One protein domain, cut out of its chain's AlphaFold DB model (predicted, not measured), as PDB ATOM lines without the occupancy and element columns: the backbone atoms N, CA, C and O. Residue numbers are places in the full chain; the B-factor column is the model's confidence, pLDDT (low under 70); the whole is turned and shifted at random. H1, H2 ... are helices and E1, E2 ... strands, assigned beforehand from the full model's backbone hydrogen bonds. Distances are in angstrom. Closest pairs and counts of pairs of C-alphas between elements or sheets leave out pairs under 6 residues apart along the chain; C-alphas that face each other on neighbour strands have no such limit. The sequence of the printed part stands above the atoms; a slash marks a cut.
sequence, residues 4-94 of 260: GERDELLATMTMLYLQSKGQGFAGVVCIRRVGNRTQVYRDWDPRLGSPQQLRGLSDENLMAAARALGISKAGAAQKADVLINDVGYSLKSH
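AT A GLANCE: This is residues 4 to 94 of the 260 residues of an uncharacterized protein of Planctomycetes bacterium (UniProt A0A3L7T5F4). A small hairpin of two strands, E1 and E2, lies on one side of the long helix H1, and the short helices H2 and H3 lie on the opposite side, with H1 running through the middle. Two long stretches without named elements join the sides: residues 21 to 50 lead from H1 round to H2, and residues 69 to 81 lead from H3 back to the hairpin. The printed part has 91 residues with three named helices and two named strands, in the order H1, H2, H3, E1, E2; the two-stranded sheet is antiparallel. The class is mixed, helices and strands, with 41 of the 91 residues in named elements, under half. The whole is compact, with a radius of gyration of the C-alphas of 12.2 A, and rounded, spanning 30 by 29 by 26 A.

IN THESE COORDINATES: Strand E1 is residues 82 to 84, 6.5 A long from first to last C-alpha. Strand E2 is residues 87 to 93, 19.1 A long, and its last C-alpha, that of Ser 93, is at (12.125, -38.319, 131.329). Helix H1 is residues 4 to 20, 24.6 A long, from C-alpha 4 at (13.687, -40.005, 125.772) to C-alpha 20 at (26.283, -19.567, 131.290). Helix H2 is residues 51 to 54, 5.2 A long. Helix H3 is residues 59 to 68, 14.1 A long.

HOW THE PARTS SIT: E1 and E2 are antiparallel neighbours and form a hairpin, with 128 degrees between their directions. The C-alphas of Leu 83 and Gly 88 face each other at 4.4 A. N 89 and O 82 are within hydrogen-bond range at 2.8 A, as are N 84 and O 87 at 2.9 A. The closest C-alphas of H1 and E2 are those of Gly 4 and Ser 93, 6.0 A apart. Those of H1 and E1 are Thr 12 and Val 82, 7.3 A apart. H1 touches H2 with residues 10 to 17 alone, the closest C-alphas being those of Thr 14 and Pro 51, 5.6 A apart. H1 and H3 only just touch, with 3 pairs of C-alphas within 8 A, through H1 residues 6 to 13 alone. Their closest C-alphas are those of Met 13 and Ala 66, 7.2 A apart. They run the same way at a steep tilt of 40 degrees. H2 and H3 are close but not clearly touching, with C-alphas 54 and 62 closest at 7.1 A. H2 is apart from E1 and E2, and H3 is apart from E2. In H1 and H3 every O i to N i+4 pair is within hydrogen-bond range; H2 is too short for such a pair.

THE WHOLE: The two C-alphas farthest apart are those of Arg 47 and Ala 77, at 33.8 A. The printed part has no cut. The links from H1 to H2, 30 residues, and from H3 to E1, 13 residues, are long; those from H2 to H3 and from E1 to E2 are tight. The mean pLDDT of the printed part is 92.3, and residues 76 to 77 are under 70.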
ATOM      1  N   GLY A   4      12.875 -40.026 124.552       87.75
ATOM      2  CA  GLY A   4      13.687 -40.005 125.772       87.75
ATOM      3  C   GLY A   4      15.099 -39.478 125.514       87.75
ATOM      4  O   GLY A   4      15.558 -38.579 126.208       87.75
ATOM      5  N   GLU A   5      15.745 -39.950 124.446       88.94
ATOM      6  CA  GLU A   5      17.055 -39.444 124.013       88.94
ATOM      7  C   GLU A   5      17.003 -37.946 123.670       88.94
ATOM      8  O   GLU A   5      17.936 -37.202 123.977       88.94
ATOM      9  N   ARG A   6      15.902 -37.486 123.058       92.50
ATOM     10  CA  ARG A   6      15.693 -36.063 122.763       92.50
ATOM     11  C   ARG A   6      15.597 -35.237 124.037       92.50
ATOM     12  O   ARG A   6      16.192 -34.163 124.111       92.50
ATOM     13  N   ASP A   7      14.868 -35.734 125.028       92.81
ATOM     14  CA  ASP A   7      14.681 -35.053 126.303       92.81
ATOM     15  C   ASP A   7      15.977 -34.986 127.115       92.81
ATOM     16  O   ASP A   7      16.307 -33.925 127.637       92.81
ATOM     17  N   GLU A   8      16.754 -36.070 127.162       92.50
ATOM     18  CA  GLU A   8      18.084 -36.090 127.787       92.50
ATOM     19  C   GLU A   8      19.023 -35.050 127.155       92.50
ATOM     20  O   GLU A   8      19.735 -34.321 127.858       92.50
ATOM     21  N   LEU A   9      18.996 -34.938 125.823       94.44
ATOM     22  CA  LEU A   9      19.802 -33.974 125.081       94.44
ATOM     23  C   LEU A   9      19.381 -32.530 125.373       94.44
ATOM     24  O   LEU A   9      20.229 -31.690 125.674       94.44
ATOM     25  N   LEU A  10      18.075 -32.255 125.329       95.88
ATOM     26  CA  LEU A  10      17.518 -30.944 125.660       95.88
ATOM     27  C   LEU A  10      17.834 -30.558 127.108       95.88
ATOM     28  O   LEU A  10      18.276 -29.437 127.338       95.88
ATOM     29  N   ALA A  11      17.692 -31.479 128.064       96.19
ATOM     30  CA  ALA A  11      17.990 -31.220 129.471       96.19
ATOM     31  C   ALA A  11      19.468 -30.864 129.656       96.19
ATOM     32  O   ALA A  11      19.795 -29.873 130.306       96.19
ATOM     33  N   THR A  12      20.363 -31.613 129.009       96.69
ATOM     34  CA  THR A  12      21.806 -31.343 129.038       96.69
ATOM     35  C   THR A  12      22.138 -29.965 128.452       96.69
ATOM     36  O   THR A  12      22.909 -29.206 129.038       96.69
ATOM     37  N   MET A  13      21.533 -29.598 127.319       97.44
ATOM     38  CA  MET A  13      21.713 -28.271 126.717       97.44
ATOM     39  C   MET A  13      21.145 -27.152 127.603       97.44
ATOM     40  O   MET A  13      21.781 -26.110 127.760       97.44
ATOM     41  N   THR A  14      20.000 -27.375 128.250       97.44
ATOM     42  CA  THR A  14      19.422 -26.450 129.234       97.44
ATOM     43  C   THR A  14      20.352 -26.245 130.434       97.44
ATOM     44  O   THR A  14      20.499 -25.118 130.901       97.44
ATOM     45  N   MET A  15      21.051 -27.284 130.904       97.69
ATOM     46  CA  MET A  15      22.058 -27.147 131.969       97.69
ATOM     47  C   MET A  15      23.237 -26.265 131.547       97.69
ATOM     48  O   MET A  15      23.697 -25.452 132.345       97.69
ATOM     49  N   LEU A  16      23.704 -26.380 130.298       97.88
ATOM     50  CA  LEU A  16      24.753 -25.502 129.761       97.88
ATOM     51  C   LEU A  16      24.283 -24.048 129.660       97.88
ATOM     52  O   LEU A  16      25.031 -23.129 129.997       97.88
ATOM     53  N   TYR A  17      23.029 -23.831 129.260       97.88
ATOM     54  CA  TYR A  17      22.432 -22.500 129.291       97.88
ATOM     55  C   TYR A  17      22.421 -21.927 130.717       97.88
ATOM     56  O   TYR A  17      22.903 -20.816 130.926       97.88
ATOM     57  N   LEU A  18      21.949 -22.685 131.714       97.62
ATOM     58  CA  LEU A  18      21.960 -22.264 133.122       97.62
ATOM     59  C   LEU A  18      23.380 -21.988 133.646       97.62
ATOM     60  O   LEU A  18      23.582 -20.974 134.317       97.62
ATOM     61  N   GLN A  19      24.361 -22.826 133.288       97.31
ATOM     62  CA  GLN A  19      25.782 -22.612 133.601       97.31
ATOM     63  C   GLN A  19      26.244 -21.234 133.118       97.31
ATOM     64  O   GLN A  19      26.829 -20.473 133.886       97.31
ATOM     65  N   SER A  20      25.912 -20.867 131.875       96.94
ATOM     66  CA  SER A  20      26.283 -19.567 131.290       96.94
ATOM     67  C   SER A  20      25.673 -18.357 132.007       96.94
ATOM     68  O   SER A  20      26.156 -17.234 131.868       96.94
ATOM     69  N   LYS A  21      24.601 -18.574 132.776       96.38
ATOM     70  CA  LYS A  21      23.919 -17.551 133.580       96.38
ATOM     71  C   LYS A  21      24.325 -17.580 135.055       96.38
ATOM     72  O   LYS A  21      23.808 -16.779 135.827       96.38
ATOM     73  N   GLY A  22      25.207 -18.499 135.461       95.50
ATOM     74  CA  GLY A  22      25.543 -18.738 136.866       95.50
ATOM     75  C   GLY A  22      24.356 -19.249 137.691       95.50
ATOM     76  O   GLY A  22      24.337 -19.087 138.909       95.50
ATOM     77  N   GLN A  23      23.356 -19.836 137.034       96.88
ATOM     78  CA  GLN A  23      22.110 -20.292 137.641       96.88
ATOM     79  C   GLN A  23      22.132 -21.799 137.911       96.88
ATOM     80  O   GLN A  23      23.024 -22.534 137.481       96.88
ATOM     81  N   GLY A  24      21.126 -22.259 138.643       95.81
ATOM     82  CA  GLY A  24      20.882 -23.664 138.922       95.81
ATOM     83  C   GLY A  24      19.389 -23.982 138.929       95.81
ATOM     84  O   GLY A  24      18.588 -23.250 138.349       95.81
ATOM     85  N   PHE A  25      19.022 -25.082 139.573       95.44
ATOM     86  CA  PHE A  25      17.643 -25.555 139.719       95.44
ATOM     87  C   PHE A  25      17.448 -26.189 141.103       95.44
ATOM     88  O   PHE A  25      18.381 -26.246 141.906       95.44
ATOM     89  N   ALA A  26      16.237 -26.643 141.430       92.94
ATOM     90  CA  ALA A  26      15.952 -27.220 142.745       92.94
ATOM     91  C   ALA A  26      16.919 -28.382 143.071       92.94
ATOM     92  O   ALA A  26      17.011 -29.362 142.339       92.94
ATOM     93  N   GLY A  27      17.679 -28.255 144.166       91.12
ATOM     94  CA  GLY A  27      18.709 -29.226 144.567       91.12
ATOM     95  C   GLY A  27      20.118 -28.975 144.003       91.12
ATOM     96  O   GLY A  27      21.060 -29.631 144.443       91.12
ATOM     97  N   VAL A  28      20.299 -28.010 143.093       94.44
ATOM     98  CA  VAL A  28      21.603 -27.554 142.581       94.44
ATOM     99  C   VAL A  28      21.603 -26.027 142.502       94.44
ATOM    100  O   VAL A  28      21.091 -25.458 141.549       94.44
ATOM    101  N   VAL A  29      22.205 -25.346 143.483       90.88
ATOM    102  CA  VAL A  29      22.149 -23.871 143.592       90.88
ATOM    103  C   VAL A  29      22.760 -23.163 142.378       90.88
ATOM    104  O   VAL A  29      22.220 -22.171 141.899       90.88
ATOM    105  N   CYS A  30      23.891 -23.663 141.880       94.81
ATOM    106  CA  CYS A  30      24.624 -23.056 140.775       94.81
ATOM    107  C   CYS A  30      25.353 -24.138 139.977       94.81
ATOM    108  O   CYS A  30      26.053 -24.979 140.554       94.81
ATOM    109  N   ILE A  31      25.207 -24.104 138.656       97.00
ATOM    110  CA  ILE A  31      25.933 -24.978 137.739       97.00
ATOM    111  C   ILE A  31      27.214 -24.264 137.309       97.00
ATOM    112  O   ILE A  31      27.170 -23.202 136.698       97.00
ATOM    113  N   ARG A  32      28.366 -24.856 137.626       96.00
ATOM    114  CA  ARG A  32      29.699 -24.349 137.254       96.00
ATOM    115  C   ARG A  32      30.337 -25.176 136.149       96.00
ATOM    116  O   ARG A  32      31.201 -24.684 135.433       96.00
ATOM    117  N   ARG A  33      29.946 -26.445 136.050       95.56
ATOM    118  CA  ARG A  33      30.495 -27.398 135.093       95.56
ATOM    119  C   ARG A  33      29.444 -28.433 134.725       95.56
ATOM    120  O   ARG A  33      28.859 -29.044 135.620       95.56
ATOM    121  N   VAL A  34      29.286 -28.670 133.429       96.62
ATOM    122  CA  VAL A  34      28.502 -29.771 132.863       96.62
ATOM    123  C   VAL A  34      29.406 -30.605 131.961       96.62
ATOM    124  O   VAL A  34      30.216 -30.075 131.201       96.62
ATOM    125  N   GLY A  35      29.290 -31.921 132.041       94.38
ATOM    126  CA  GLY A  35      30.074 -32.824 131.212       94.38
ATOM    127  C   GLY A  35      29.612 -34.262 131.324       94.38
ATOM    128  O   GLY A  35      28.511 -34.554 131.781       94.38
ATOM    129  N   ASN A  36      30.492 -35.172 130.943       90.81
ATOM    130  CA  ASN A  36      30.380 -36.584 131.259       90.81
ATOM    131  C   ASN A  36      31.719 -37.089 131.819       90.81
ATOM    132  O   ASN A  36      32.602 -36.306 132.164       90.81
ATOM    133  N   ARG A  37      31.884 -38.411 131.926       85.31
ATOM    134  CA  ARG A  37      33.121 -39.002 132.452       85.31
ATOM    135  C   ARG A  37      34.366 -38.626 131.643       85.31
ATOM    136  O   ARG A  37      35.451 -38.569 132.212       85.31
ATOM    137  N   THR A  38      34.244 -38.494 130.326       85.50
ATOM    138  CA  THR A  38      35.399 -38.363 129.429       85.50
ATOM    139  C   THR A  38      35.755 -36.918 129.142       85.50
ATOM    140  O   THR A  38      36.903 -36.645 128.806       85.50
ATOM    141  N   GLN A  39      34.797 -35.996 129.251       89.38
ATOM    142  CA  GLN A  39      35.031 -34.595 128.937       89.38
ATOM    143  C   GLN A  39      34.055 -33.655 129.635       89.38
ATOM    144  O   GLN A  39      32.893 -33.982 129.881       89.38
ATOM    145  N   VAL A  40      34.542 -32.443 129.877       94.56
ATOM    146  CA  VAL A  40      33.712 -31.279 130.180       94.56
ATOM    147  C   VAL A  40      33.176 -30.733 128.860       94.56
ATOM    148  O   VAL A  40      33.917 -30.653 127.878       94.56
ATOM    149  N   TYR A  41      31.887 -30.405 128.817       96.31
ATOM    150  CA  TYR A  41      31.270 -29.827 127.628       96.31
ATOM    151  C   TYR A  41      31.657 -28.355 127.480       96.31
ATOM    152  O   TYR A  41      32.071 -27.702 128.436       96.31
ATOM    153  N   ARG A  42      31.561 -27.842 126.254       96.62
ATOM    154  CA  ARG A  42      31.888 -26.446 125.948       96.62
ATOM    155  C   ARG A  42      30.810 -25.514 126.489       96.62
ATOM    156  O   ARG A  42      29.658 -25.917 126.651       96.62
ATOM    157  N   ASP A  43      31.192 -24.260 126.705       95.25
ATOM    158  CA  ASP A  43      30.266 -23.217 127.133       95.25
ATOM    159  C   ASP A  43      29.129 -23.010 126.129       95.25
ATOM    160  O   ASP A  43      29.266 -23.257 124.927       95.25
ATOM    161  N   TRP A  44      27.993 -22.544 126.651       96.81
ATOM    162  CA  TRP A  44      26.813 -22.235 125.855       96.81
ATOM    163  C   TRP A  44      27.130 -21.233 124.743       96.81
ATOM    164  O   TRP A  44      27.695 -20.170 124.999       96.81
ATOM    165  N   ASP A  45      26.698 -21.542 123.521       94.44
ATOM    166  CA  ASP A  45      26.777 -20.624 122.389       94.44
ATOM    167  C   ASP A  45      25.562 -19.679 122.401       94.44
ATOM    168  O   ASP A  45      24.438 -20.140 122.176       94.44
ATOM    169  N   PRO A  46      25.742 -18.357 122.603       93.38
ATOM    170  CA  PRO A  46      24.633 -17.405 122.638       93.38
ATOM    171  C   PRO A  46      23.770 -17.403 121.369       93.38
ATOM    172  O   PRO A  46      22.599 -17.032 121.434       93.38
ATOM    173  N   ARG A  47      24.310 -17.845 120.222       93.25
ATOM    174  CA  ARG A  47      23.575 -17.937 118.948       93.25
ATOM    175  C   ARG A  47      22.474 -18.997 118.967       93.25
ATOM    176  O   ARG A  47      21.558 -18.922 118.155       93.25
ATOM    177  N   LEU A  48      22.542 -19.961 119.888       92.50
ATOM    178  CA  LEU A  48      21.491 -20.960 120.102       92.50
ATOM    179  C   LEU A  48      20.269 -20.380 120.832       92.50
ATOM    180  O   LEU A  48      19.223 -21.027 120.873       92.50
ATOM    181  N   GLY A  49      20.386 -19.171 121.395       93.44
ATOM    182  CA  GLY A  49      19.290 -18.491 122.070       93.44
ATOM    183  C   GLY A  49      18.985 -19.057 123.460       93.44
ATOM    184  O   GLY A  49      19.904 -19.333 124.233       93.44
ATOM    185  N   SER A  50      17.702 -19.183 123.806       94.44
ATOM    186  CA  SER A  50      17.232 -19.805 125.049       94.44
ATOM    187  C   SER A  50      16.781 -21.261 124.835       94.44
ATOM    188  O   SER A  50      16.448 -21.650 123.711       94.44
ATOM    189  N   PRO A  51      16.677 -22.075 125.902       94.25
ATOM    190  CA  PRO A  51      16.184 -23.452 125.810       94.25
ATOM    191  C   PRO A  51      14.821 -23.599 125.118       94.25
ATOM    192  O   PRO A  51      14.574 -24.588 124.433       94.25
ATOM    193  N   GLN A  52      13.941 -22.597 125.227       93.94
ATOM    194  CA  GLN A  52      12.639 -22.585 124.549       93.94
ATOM    195  C   GLN A  52      12.776 -22.662 123.026       93.94
ATOM    196  O   GLN A  52      11.977 -23.334 122.373       93.94
ATOM    197  N   GLN A  53      13.812 -22.041 122.462       93.25
ATOM    198  CA  GLN A  53      14.059 -22.043 121.021       93.25
ATOM    199  C   GLN A  53      14.554 -23.412 120.529       93.25
ATOM    200  O   GLN A  53      14.289 -23.784 119.387       93.25
ATOM    201  N   LEU A  54      15.180 -24.215 121.401       92.12
ATOM    202  CA  LEU A  54      15.634 -25.567 121.060       92.12
ATOM    203  C   LEU A  54      14.478 -26.536 120.792       92.12
ATOM    204  O   LEU A  54      14.634 -27.481 120.017       92.12
ATOM    205  N   ARG A  55      13.308 -26.314 121.410       88.25
ATOM    206  CA  ARG A  55      12.148 -27.212 121.291       88.25
ATOM    207  C   ARG A  55      11.710 -27.394 119.835       88.25
ATOM    208  O   ARG A  55      11.351 -28.509 119.459       88.25
ATOM    209  N   GLY A  56      11.781 -26.325 119.039       87.62
ATOM    210  CA  GLY A  56      11.377 -26.302 117.630       87.62
ATOM    211  C   GLY A  56      12.423 -26.828 116.641       87.62
ATOM    212  O   GLY A  56      12.127 -26.920 115.452       87.62
ATOM    213  N   LEU A  57      13.636 -27.171 117.087       93.38
ATOM    214  CA  LEU A  57      14.675 -27.685 116.192       93.38
ATOM    215  C   LEU A  57      14.373 -29.119 115.742       93.38
ATOM    216  O   LEU A  57      13.951 -29.954 116.543       93.38
ATOM    217  N   SER A  58      14.683 -29.439 114.483       94.75
ATOM    218  CA  SER A  58      14.725 -30.833 114.019       94.75
ATOM    219  C   SER A  58      15.763 -31.641 114.811       94.75
ATOM    220  O   SER A  58      16.694 -31.079 115.391       94.75
ATOM    221  N   ASP A  59      15.625 -32.969 114.841       94.56
ATOM    222  CA  ASP A  59      16.605 -33.856 115.493       94.56
ATOM    223  C   ASP A  59      18.027 -33.655 114.946       94.56
ATOM    224  O   ASP A  59      18.994 -33.671 115.704       94.56
ATOM    225  N   GLU A  60      18.154 -33.429 113.639       94.81
ATOM    226  CA  GLU A  60      19.431 -33.182 112.967       94.81
ATOM    227  C   GLU A  60      20.077 -31.881 113.450       94.81
ATOM    228  O   GLU A  60      21.242 -31.886 113.851       94.81
ATOM    229  N   ASN A  61      19.305 -30.789 113.491       95.12
ATOM    230  CA  ASN A  61      19.787 -29.489 113.954       95.12
ATOM    231  C   ASN A  61      20.130 -29.513 115.446       95.12
ATOM    232  O   ASN A  61      21.151 -28.961 115.856       95.12
ATOM    233  N   LEU A  62      19.316 -30.195 116.254       95.31
ATOM    234  CA  LEU A  62      19.573 -30.354 117.682       95.31
ATOM    235  C   LEU A  62      20.854 -31.165 117.928       95.31
ATOM    236  O   LEU A  62      21.690 -30.763 118.736       95.31
ATOM    237  N   MET A  63      21.060 -32.264 117.197       94.75
ATOM    238  CA  MET A  63      22.305 -33.031 117.282       94.75
ATOM    239  C   MET A  63      23.518 -32.236 116.793       94.75
ATOM    240  O   MET A  63      24.590 -32.358 117.381       94.75
ATOM    241  N   ALA A  64      23.380 -31.434 115.736       94.69
ATOM    242  CA  ALA A  64      24.461 -30.579 115.254       94.69
ATOM    243  C   ALA A  64      24.868 -29.545 116.316       94.69
ATOM    244  O   ALA A  64      26.056 -29.422 116.624       94.69
ATOM    245  N   ALA A  65      23.892 -28.877 116.940       95.50
ATOM    246  CA  ALA A  65      24.127 -27.952 118.047       95.50
ATOM    247  C   ALA A  65      24.791 -28.652 119.244       95.50
ATOM    248  O   ALA A  65      25.802 -28.184 119.766       95.50
ATOM    249  N   ALA A  66      24.286 -29.822 119.634       95.25
ATOM    250  CA  ALA A  66      24.853 -30.605 120.722       95.25
ATOM    251  C   ALA A  66      26.305 -31.039 120.451       95.25
ATOM    252  O   ALA A  66      27.162 -30.920 121.327       95.25
ATOM    253  N   ARG A  67      26.618 -31.481 119.225       95.12
ATOM    254  CA  ARG A  67      27.991 -31.817 118.811       95.12
ATOM    255  C   ARG A  67      28.913 -30.604 118.855       95.12
ATOM    256  O   ARG A  67      30.056 -30.740 119.282       95.12
ATOM    257  N   ALA A  68      28.429 -29.425 118.459       95.25
ATOM    258  CA  ALA A  68      29.205 -28.188 118.538       95.25
ATOM    259  C   ALA A  68      29.581 -27.830 119.987       95.25
ATOM    260  O   ALA A  68      30.691 -27.345 120.220       95.25
ATOM    261  N   LEU A  69      28.708 -28.155 120.949       96.06
ATOM    262  CA  LEU A  69      28.948 -28.038 122.393       96.06
ATOM    263  C   LEU A  69      29.791 -29.191 122.973       96.06
ATOM    264  O   LEU A  69      30.135 -29.183 124.153       96.06
ATOM    265  N   GLY A  70      30.148 -30.193 122.165       94.62
ATOM    266  CA  GLY A  70      30.870 -31.378 122.624       94.62
ATOM    267  C   GLY A  70      30.014 -32.331 123.463       94.62
ATOM    268  O   GLY A  70      30.559 -33.128 124.218       94.62
ATOM    269  N   ILE A  71      28.685 -32.284 123.362       94.25
ATOM    270  CA  ILE A  71      27.822 -33.254 124.042       94.25
ATOM    271  C   ILE A  71      27.951 -34.605 123.336       94.25
ATOM    272  O   ILE A  71      27.862 -34.706 122.110       94.25
ATOM    273  N   SER A  72      28.158 -35.659 124.120       86.19
ATOM    274  CA  SER A  72      28.262 -37.031 123.625       86.19
ATOM    275  C   SER A  72      27.482 -37.974 124.534       86.19
ATOM    276  O   SER A  72      27.357 -37.724 125.733       86.19
ATOM    277  N   LYS A  73      26.935 -39.047 123.956       78.69
ATOM    278  CA  LYS A  73      26.112 -40.008 124.692       78.69
ATOM    279  C   LYS A  73      26.957 -40.739 125.738       78.69
ATOM    280  O   LYS A  73      28.051 -41.212 125.426       78.69
ATOM    281  N   ALA A  74      26.426 -40.868 126.951       76.62
ATOM    282  CA  ALA A  74      27.030 -41.708 127.975       76.62
ATOM    283  C   ALA A  74      27.124 -43.166 127.494       76.62
ATOM    284  O   ALA A  74      26.293 -43.661 126.724       76.62
ATOM    285  N   GLY A  75      28.169 -43.872 127.925       72.69
ATOM    286  CA  GLY A  75      28.338 -45.277 127.562       72.69
ATOM    287  C   GLY A  75      27.213 -46.128 128.154       72.69
ATOM    288  O   GLY A  75      26.809 -45.911 129.288       72.69
ATOM    289  N   ALA A  76      26.763 -47.172 127.452       68.62
ATOM    290  CA  ALA A  76      25.641 -48.019 127.897       68.62
ATOM    291  C   ALA A  76      25.846 -48.726 129.261       68.62
ATOM    292  O   ALA A  76      24.916 -49.306 129.815       68.62
ATOM    293  N   ALA A  77      27.076 -48.732 129.785       69.31
ATOM    294  CA  ALA A  77      27.425 -49.280 131.095       69.31
ATOM    295  C   ALA A  77      27.475 -48.223 132.216       69.31
ATOM    296  O   ALA A  77      27.754 -48.576 133.360       69.31
ATOM    297  N   GLN A  78      27.272 -46.948 131.886       82.81
ATOM    298  CA  GLN A  78      27.318 -45.823 132.813       82.81
ATOM    299  C   GLN A  78      25.913 -45.531 133.333       82.81
ATOM    300  O   GLN A  78      24.938 -45.617 132.593       82.81
ATOM    301  N   LYS A  79      25.817 -45.219 134.623       88.44
ATOM    302  CA  LYS A  79      24.570 -44.798 135.265       88.44
ATOM    303  C   LYS A  79      24.428 -43.293 135.310       88.44
ATOM    304  O   LYS A  79      23.307 -42.814 135.318       88.44
ATOM    305  N   ALA A  80      25.535 -42.558 135.343       90.44
ATOM    306  CA  ALA A  80      25.481 -41.118 135.166       90.44
ATOM    307  C   ALA A  80      25.433 -40.796 133.669       90.44
ATOM    308  O   ALA A  80      26.364 -41.130 132.934       90.44
ATOM    309  N   ASP A  81      24.360 -40.133 133.258       90.38
ATOM    310  CA  ASP A  81      24.167 -39.620 131.905       90.38
ATOM    311  C   ASP A  81      24.887 -38.268 131.744       90.38
ATOM    312  O   ASP A  81      25.454 -37.970 130.692       90.38
ATOM    313  N   VAL A  82      24.941 -37.482 132.828       93.69
ATOM    314  CA  VAL A  82      25.620 -36.182 132.904       93.69
ATOM    315  C   VAL A  82      26.336 -36.017 134.246       93.69
ATOM    316  O   VAL A  82      25.914 -36.557 135.270       93.69
ATOM    317  N   LEU A  83      27.439 -35.271 134.247       94.69
ATOM    318  CA  LEU A  83      28.124 -34.800 135.445       94.69
ATOM    319  C   LEU A  83      27.867 -33.301 135.606       94.69
ATOM    320  O   LEU A  83      28.166 -32.529 134.697       94.69
ATOM    321  N   ILE A  84      27.343 -32.900 136.763       95.56
ATOM    322  CA  ILE A  84      27.097 -31.505 137.140       95.56
ATOM    323  C   ILE A  84      27.966 -31.207 138.357       95.56
ATOM    324  O   ILE A  84      27.799 -31.843 139.395       95.56
ATOM    325  N   ASN A  85      28.904 -30.264 138.239       95.31
ATOM    326  CA  ASN A  85      29.888 -29.964 139.290       95.31
ATOM    327  C   ASN A  85      30.587 -31.237 139.815       95.31
ATOM    328  O   ASN A  85      30.685 -31.448 141.021       95.31
ATOM    329  N   ASP A  86      30.995 -32.115 138.893       92.19
ATOM    330  CA  ASP A  86      31.632 -33.416 139.153       92.19
ATOM    331  C   ASP A  86      30.743 -34.461 139.876       92.19
ATOM    332  O   ASP A  86      31.184 -35.577 140.154       92.19
ATOM    333  N   VAL A  87      29.458 -34.161 140.110       93.94
ATOM    334  CA  VAL A  87      28.458 -35.105 140.633       93.94
ATOM    335  C   VAL A  87      27.718 -35.772 139.474       93.94
ATOM    336  O   VAL A  87      27.194 -35.094 138.597       93.94
ATOM    337  N   GLY A  88      27.650 -37.106 139.468       93.56
ATOM    338  CA  GLY A  88      26.957 -37.873 138.427       93.56
ATOM    339  C   GLY A  88      25.441 -37.941 138.632       93.56
ATOM    340  O   GLY A  88      24.976 -38.348 139.701       93.56
ATOM    341  N   TYR A  89      24.679 -37.620 137.588       94.69
ATOM    342  CA  TYR A  89      23.218 -37.688 137.550       94.69
ATOM    343  C   TYR A  89      22.760 -38.667 136.473       94.69
ATOM    344  O   TYR A  89      23.227 -38.589 135.336       94.69
ATOM    345  N   SER A  90      21.827 -39.561 136.808       92.81
ATOM    346  CA  SER A  90      21.038 -40.249 135.782       92.81
ATOM    347  C   SER A  90      19.815 -39.414 135.431       92.81
ATOM    348  O   SER A  90      19.065 -39.028 136.325       92.81
ATOM    349  N   LEU A  91      19.600 -39.161 134.148       92.19
ATOM    350  CA  LEU A  91      18.432 -38.456 133.648       92.19
ATOM    351  C   LEU A  91      17.283 -39.453 133.447       92.19
ATOM    352  O   LEU A  91      17.477 -40.587 132.987       92.19
ATOM    353  N   LYS A  92      16.073 -39.048 133.831       89.06
ATOM    354  CA  LYS A  92      14.838 -39.801 133.586       89.06
ATOM    355  C   LYS A  92      13.772 -38.832 133.093       89.06
ATOM    356  O   LYS A  92      13.404 -37.927 133.826       89.06
ATOM    357  N   SER A  93      13.297 -39.026 131.863       86.38
ATOM    358  CA  SER A  93      12.125 -38.319 131.329       86.38
ATOM    359  C   SER A  93      10.916 -39.248 131.281       86.38
ATOM    360  O   SER A  93      11.028 -40.400 130.851       86.38
ATOM    361  N   HIS A  94       9.753 -38.723 131.670       75.56
ATOM    362  CA  HIS A  94       8.466 -39.433 131.627       75.56
ATOM    363  C   HIS A  94       7.612 -39.094 130.404       75.56
ATOM    364  O   HIS A  94       6.531 -39.648 130.246       75.56
TER     365      HIS A  94